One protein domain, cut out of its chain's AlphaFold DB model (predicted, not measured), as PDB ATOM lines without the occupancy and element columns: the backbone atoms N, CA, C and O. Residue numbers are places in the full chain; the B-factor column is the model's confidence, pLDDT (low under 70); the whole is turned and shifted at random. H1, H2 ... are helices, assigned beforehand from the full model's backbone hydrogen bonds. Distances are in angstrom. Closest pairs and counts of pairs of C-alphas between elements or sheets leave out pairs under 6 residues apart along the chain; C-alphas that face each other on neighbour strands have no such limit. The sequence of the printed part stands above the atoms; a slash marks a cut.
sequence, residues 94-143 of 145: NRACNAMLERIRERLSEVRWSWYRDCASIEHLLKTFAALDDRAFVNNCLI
ATOM      1  N   ASN A  94     -34.388  21.135 -24.819       96.06
ATOM      2  CA  ASN A  94     -33.587  21.999 -23.942       96.06
ATOM      3  C   ASN A  94     -32.230  21.360 -23.635       96.06
ATOM      4  O   ASN A  94     -31.195  22.016 -23.713       96.06
ATOM      5  N   ARG A  95     -32.214  20.048 -23.373       96.31
ATOM      6  CA  ARG A  95     -30.966  19.296 -23.178       96.31
ATOM      7  C   ARG A  95     -30.082  19.294 -24.425       96.31
ATOM      8  O   ARG A  95     -28.875  19.473 -24.294       96.31
ATOM      9  N   ALA A  96     -30.661  19.136 -25.615       98.00
ATOM     10  CA  ALA A  96     -29.919  19.227 -26.870       98.00
ATOM     11  C   ALA A  96     -29.323  20.630 -27.079       98.00
ATOM     12  O   ALA A  96     -28.139  20.744 -27.382       98.00
ATOM     13  N   CYS A  97     -30.097  21.695 -26.838       95.94
ATOM     14  CA  CYS A  97     -29.606  23.073 -26.899       95.94
ATOM     15  C   CYS A  97     -28.468  23.325 -25.897       95.94
ATOM     16  O   CYS A  97     -27.434  23.866 -26.281       95.94
ATOM     17  N   ASN A  98     -28.603  22.866 -24.650       96.06
ATOM     18  CA  ASN A  98     -27.540  22.973 -23.646       96.06
ATOM     19  C   ASN A  98     -26.267  22.231 -24.074       96.06
ATOM     20  O   ASN A  98     -25.175  22.764 -23.913       96.06
ATOM     21  N   ALA A  99     -26.389  21.044 -24.676       97.12
ATOM     22  CA  ALA A  99     -25.237  20.318 -25.211       97.12
ATOM     23  C   ALA A  99     -24.548  21.080 -26.362       97.12
ATOM     24  O   ALA A  99     -23.322  21.082 -26.463       97.12
ATOM     25  N   MET A 100     -25.315  21.770 -27.212       95.50
ATOM     26  CA  MET A 100     -24.753  22.635 -28.256       95.50
ATOM     27  C   MET A 100     -24.021  23.847 -27.662       95.50
ATOM     28  O   MET A 100     -22.921  24.165 -28.109       95.50
ATOM     29  N   LEU A 101     -24.592  24.500 -26.642       93.94
ATOM     30  CA  LEU A 101     -23.942  25.604 -25.923       93.94
ATOM     31  C   LEU A 101     -22.650  25.149 -25.234       93.94
ATOM     32  O   LEU A 101     -21.633  25.837 -25.311       93.94
ATOM     33  N   GLU A 102     -22.659  23.960 -24.636       95.06
ATOM     34  CA  GLU A 102     -21.472  23.357 -24.031       95.06
ATOM     35  C   GLU A 102     -20.371  23.129 -25.077       95.06
ATOM     36  O   GLU A 102     -19.210  23.476 -24.851       95.06
ATOM     37  N   ARG A 103     -20.736  22.660 -26.276       94.06
ATOM     38  CA  ARG A 103     -19.786  22.501 -27.384       94.06
ATOM     39  C   ARG A 103     -19.201  23.834 -27.856       94.06
ATOM     40  O   ARG A 103     -18.023  23.900 -28.210       94.06
ATOM     41  N   ILE A 104     -19.998  24.904 -27.861       92.12
ATOM     42  CA  ILE A 104     -19.503  26.261 -28.138       92.12
ATOM     43  C   ILE A 104     -18.501  26.677 -27.056       92.12
ATOM     44  O   ILE A 104     -17.414  27.147 -27.389       92.12
ATOM     45  N   ARG A 105     -18.818  26.452 -25.774       91.00
ATOM     46  CA  ARG A 105     -17.918  26.754 -24.650       91.00
ATOM     47  C   ARG A 105     -16.572  26.038 -24.786       91.00
ATOM     48  O   ARG A 105     -15.534  26.665 -24.593       91.00
ATOM     49  N   GLU A 106     -16.577  24.753 -25.142       92.94
ATOM     50  CA  GLU A 106     -15.353  23.979 -25.400       92.94
ATOM     51  C   GLU A 106     -14.505  24.619 -26.505       92.94
ATOM     52  O   GLU A 106     -13.330  24.912 -26.289       92.94
ATOM     53  N   ARG A 107     -15.107  24.939 -27.654       91.25
ATOM     54  CA  ARG A 107     -14.395  25.595 -28.761       91.25
ATOM     55  C   ARG A 107     -13.822  26.961 -28.390       91.25
ATOM     56  O   ARG A 107     -12.715  27.298 -28.801       91.25
ATOM     57  N   LEU A 108     -14.560  27.755 -27.618       90.50
ATOM     58  CA  LEU A 108     -14.078  29.043 -27.114       90.50
ATOM     59  C   LEU A 108     -12.856  28.861 -26.204       90.50
ATOM     60  O   LEU A 108     -11.926  29.667 -26.255       90.50
ATOM     61  N   SER A 109     -12.820  27.785 -25.414       89.62
ATOM     62  CA  SER A 109     -11.668  27.474 -24.564       89.62
ATOM     63  C   SER A 109     -10.411  27.108 -25.369       89.62
ATOM     64  O   SER A 109      -9.322  27.556 -25.010       89.62
ATOM     65  N   GLU A 110     -10.554  26.402 -26.499       92.31
ATOM     66  CA  GLU A 110      -9.441  26.039 -27.398       92.31
ATOM     67  C   GLU A 110      -8.737  27.277 -27.974       92.31
ATOM     68  O   GLU A 110      -7.511  27.324 -28.054       92.31
ATOM     69  N   VAL A 111      -9.504  28.321 -28.311       90.75
ATOM     70  CA  VAL A 111      -8.971  29.600 -28.816       90.75
ATOM     71  C   VAL A 111      -8.622  30.594 -27.701       90.75
ATOM     72  O   VAL A 111      -8.368  31.767 -27.976       90.75
ATOM     73  N   ARG A 112      -8.604  30.146 -26.437       89.00
ATOM     74  CA  ARG A 112      -8.345  30.968 -25.240       89.00
ATOM     75  C   ARG A 112      -9.238  32.211 -25.147       89.00
ATOM     76  O   ARG A 112      -8.795  33.274 -24.704       89.00
ATOM     77  N   TRP A 113     -10.498  32.089 -25.559       89.00
ATOM     78  CA  TRP A 113     -11.475  33.158 -25.394       89.00
ATOM     79  C   TRP A 113     -11.664  33.489 -23.910       89.00
ATOM     80  O   TRP A 113     -11.774  32.598 -23.069       89.00
ATOM     81  N   SER A 114     -11.754  34.780 -23.597       88.38
ATOM     82  CA  SER A 114     -12.109  35.265 -22.266       88.38
ATOM     83  C   SER A 114     -13.235  36.279 -22.376       88.38
ATOM     84  O   SER A 114     -13.138  37.245 -23.136       88.38
ATOM     85  N   TRP A 115     -14.289  36.061 -21.593       85.50
ATOM     86  CA  TRP A 115     -15.402  36.997 -21.437       85.50
ATOM     87  C   TRP A 115     -15.026  38.218 -20.592       85.50
ATOM     88  O   TRP A 115     -15.593  39.290 -20.769       85.50
ATOM     89  N   TYR A 116     -14.027  38.073 -19.719       89.12
ATOM     90  CA  TYR A 116     -13.557  39.115 -18.810       89.12
ATOM     91  C   TYR A 116     -12.145  39.539 -19.214       89.12
ATOM     92  O   TYR A 116     -11.154  39.170 -18.578       89.12
ATOM     93  N   ARG A 117     -12.035  40.263 -20.331       82.56
ATOM     94  CA  ARG A 117     -10.767  40.864 -20.771       82.56
ATOM     95  C   ARG A 117     -10.543  42.189 -20.049       82.56
ATOM     96  O   ARG A 117     -11.490  42.936 -19.829       82.56
ATOM     97  N   ASP A 118      -9.297  42.437 -19.654       81.94
ATOM     98  CA  ASP A 118      -8.814  43.736 -19.164       81.94
ATOM     99  C   ASP A 118      -9.628  44.356 -18.008       81.94
ATOM    100  O   ASP A 118      -9.706  45.573 -17.840       81.94
ATOM    101  N   CYS A 119     -10.220  43.512 -17.157       90.12
ATOM    102  CA  CYS A 119     -10.943  43.948 -15.966       90.12
ATOM    103  C   CYS A 119      -9.957  44.394 -14.872       90.12
ATOM    104  O   CYS A 119      -9.624  43.636 -13.966       90.12
ATOM    105  N   ALA A 120      -9.486  45.641 -14.960       89.31
ATOM    106  CA  ALA A 120      -8.491  46.215 -14.046       89.31
ATOM    107  C   ALA A 120      -9.017  46.524 -12.626       89.31
ATOM    108  O   ALA A 120      -8.238  46.869 -11.739       89.31
ATOM    109  N   SER A 121     -10.331  46.435 -12.397       94.94
ATOM    110  CA  SER A 121     -10.965  46.698 -11.101       94.94
ATOM    111  C   SER A 121     -12.247  45.880 -10.926       94.94
ATOM    112  O   SER A 121     -12.832  45.407 -11.903       94.94
ATOM    113  N   ILE A 122     -12.720  45.758  -9.679       94.81
ATOM    114  CA  ILE A 122     -14.021  45.138  -9.366       94.81
ATOM    115  C   ILE A 122     -15.154  45.875 -10.088       94.81
ATOM    116  O   ILE A 122     -16.065  45.239 -10.605       94.81
ATOM    117  N   GLU A 123     -15.090  47.203 -10.180       94.94
ATOM    118  CA  GLU A 123     -16.099  47.985 -10.896       94.94
ATOM    119  C   GLU A 123     -16.136  47.631 -12.389       94.94
ATOM    120  O   GLU A 123     -17.214  47.409 -12.941       94.94
ATOM    121  N   HIS A 124     -14.973  47.517 -13.041       92.62
ATOM    122  CA  HIS A 124     -14.905  47.074 -14.434       92.62
ATOM    123  C   HIS A 124     -15.387  45.633 -14.607       92.62
ATOM    124  O   HIS A 124     -16.106  45.355 -15.566       92.62
ATOM    125  N   LEU A 125     -15.062  44.737 -13.670       94.25
ATOM    126  CA  LEU A 125     -15.561  43.363 -13.685       94.25
ATOM    127  C   LEU A 125     -17.091  43.323 -13.596       94.25
ATOM    128  O   LEU A 125     -17.723  42.650 -14.402       94.25
ATOM    129  N   LEU A 126     -17.689  44.061 -12.656       94.62
ATOM    130  CA  LEU A 126     -19.140  44.101 -12.461       94.62
ATOM    131  C   LEU A 126     -19.861  44.718 -13.661       94.62
ATOM    132  O   LEU A 126     -20.878  44.183 -14.092       94.62
ATOM    133  N   LYS A 127     -19.319  45.801 -14.236       91.75
ATOM    134  CA  LYS A 127     -19.854  46.391 -15.475       91.75
ATOM    135  C   LYS A 127     -19.787  45.405 -16.636       91.75
ATOM    136  O   LYS A 127     -20.758  45.280 -17.374       91.75
ATOM    137  N   THR A 128     -18.669  44.692 -16.772       92.25
ATOM    138  CA  THR A 128     -18.505  43.665 -17.810       92.25
ATOM    139  C   THR A 128     -19.503  42.534 -17.597       92.25
ATOM    140  O   THR A 128     -20.240  42.211 -18.517       92.25
ATOM    141  N   PHE A 129     -19.603  41.991 -16.380       93.31
ATOM    142  CA  PHE A 129     -20.559  40.939 -16.029       93.31
ATOM    143  C   PHE A 129     -22.007  41.342 -16.314       93.31
ATOM    144  O   PHE A 129     -22.735  40.594 -16.953       93.31
ATOM    145  N   ALA A 130     -22.413  42.544 -15.901       93.06
ATOM    146  CA  ALA A 130     -23.765  43.046 -16.134       93.06
ATOM    147  C   ALA A 130     -24.099  43.224 -17.626       93.06
ATOM    148  O   ALA A 130     -25.270  43.210 -17.992       93.06
ATOM    149  N   ALA A 131     -23.084  43.389 -18.480       91.31
ATOM    150  CA  ALA A 131     -23.238  43.487 -19.928       91.31
ATOM    151  C   ALA A 131     -23.187  42.125 -20.650       91.31
ATOM    152  O   ALA A 131     -23.431  42.077 -21.856       91.31
ATOM    153  N   LEU A 132     -22.868  41.025 -19.956       90.94
ATOM    154  CA  LEU A 132     -22.860  39.671 -20.519       90.94
ATOM    155  C   LEU A 132     -24.276  39.080 -20.538       90.94
ATOM    156  O   LEU A 132     -24.592  38.162 -19.785       90.94
ATOM    157  N   ASP A 133     -25.126  39.617 -21.409       92.19
ATOM    158  CA  ASP A 133     -26.469  39.097 -21.671       92.19
ATOM    159  C   ASP A 133     -26.513  38.176 -22.910       92.19
ATOM    160  O   ASP A 133     -25.520  37.974 -23.622       92.19
ATOM    161  N   ASP A 134     -27.691  37.620 -23.205       91.50
ATOM    162  CA  ASP A 134     -27.890  36.747 -24.370       91.50
ATOM    163  C   ASP A 134     -27.564  37.453 -25.697       91.50
ATOM    164  O   ASP A 134     -27.105  36.820 -26.652       91.50
ATOM    165  N   ARG A 135     -27.748  38.779 -25.778       91.25
ATOM    166  CA  ARG A 135     -27.401  39.557 -26.978       91.25
ATOM    167  C   ARG A 135     -25.892  39.632 -27.146       91.25
ATOM    168  O   ARG A 135     -25.395  39.449 -28.259       91.25
ATOM    169  N   ALA A 136     -25.161  39.872 -26.061       89.56
ATOM    170  CA  ALA A 136     -23.710  39.833 -26.054       89.56
ATOM    171  C   ALA A 136     -23.210  38.446 -26.475       89.56
ATOM    172  O   ALA A 136     -22.312  38.369 -27.315       89.56
ATOM    173  N   PHE A 137     -23.819  37.363 -25.985       88.38
ATOM    174  CA  PHE A 137     -23.477  36.009 -26.421       88.38
ATOM    175  C   PHE A 137     -23.667  35.822 -27.934       88.38
ATOM    176  O   PHE A 137     -22.731  35.432 -28.633       88.38
ATOM    177  N   VAL A 138     -24.846  36.157 -28.463       89.31
ATOM    178  CA  VAL A 138     -25.156  36.012 -29.894       89.31
ATOM    179  C   VAL A 138     -24.186  36.824 -30.763       89.31
ATOM    180  O   VAL A 138     -23.619  36.293 -31.720       89.31
ATOM    181  N   ASN A 139     -23.940  38.086 -30.407       88.25
ATOM    182  CA  ASN A 139     -23.071  38.976 -31.181       88.25
ATOM    183  C   ASN A 139     -21.606  38.521 -31.184       88.25
ATOM    184  O   ASN A 139     -20.934  38.653 -32.205       88.25
ATOM    185  N   ASN A 140     -21.110  37.988 -30.065       84.00
ATOM    186  CA  ASN A 140     -19.705  37.599 -29.936       84.00
ATOM    187  C   ASN A 140     -19.421  36.165 -30.401       84.00
ATOM    188  O   ASN A 140     -18.301  35.886 -30.819       84.00
ATOM    189  N   CYS A 141     -20.394  35.254 -30.309       81.38
ATOM    190  CA  CYS A 141     -20.154  33.822 -30.521       81.38
ATOM    191  C   CYS A 141     -20.905  33.207 -31.701       81.38
ATOM    192  O   CYS A 141     -20.491  32.148 -32.168       81.38
ATOM    193  N   LEU A 142     -21.998  33.818 -32.171       75.44
ATOM    194  CA  LEU A 142     -22.837  33.241 -33.230       75.44
ATOM    195  C   LEU A 142     -22.850  34.065 -34.523       75.44
ATOM    196  O   LEU A 142     -22.990  33.484 -35.596       75.44
ATOM    197  N   ILE A 143     -22.715  35.395 -34.447       63.22
ATOM    198  CA  ILE A 143     -22.888  36.290 -35.609       63.22
ATOM    199  C   ILE A 143     -21.567  36.677 -36.303       63.22
ATOM    200  O   ILE A 143     -21.590  37.276 -37.377       63.22
TER     201      ILE A 143
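Overview. This is residues 94 to 143 of the 145 residues of an uncharacterized protein of Candidatus Nitrospira nitrificans (UniProt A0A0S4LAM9). What shape is this? It is an open, loose run of three helices: long H1, whose residues 94 to 103 stick out, a long link to H2, then H3 folding back toward H1. What makes it up? The printed part has 50 residues, with three named helices and no named strand: all helix. It is loose, with a radius of gyration of the C-alphas of 12.5 A and spans of 36 by 22 by 19 A.

Arrangement. Which helices meet? H1, residues 94 to 110, is apart from H2, residues 122 to 131. H3, residues 134 to 142, is close to H1 but not clearly touching, the closest C-alphas being those of Ile 104 and Cys 141, 8.0 A apart; they run the same way at a steep tilt of 59 degrees. H2 and H3 meet only through their tight link. And the backbones? In H1, H2 and H3 every O i to N i+4 pair is within hydrogen-bond range.

Along the chain. Where are the anchors? C-alpha 94 at (-33.587, 21.999, -23.942) begins H1; C-alpha 142 at (-22.837, 33.241, -33.230) ends H3. How long are they? H1 measures 24.7 A, H2 14.1 A, H3 10.8 A.

Size, cuts and confidence. How large? The farthest C-alphas, of Ala 96 and Ser 121, are 36.9 A apart. Any weakness? The printed part has no cut; Ile 143 has pLDDT under 70.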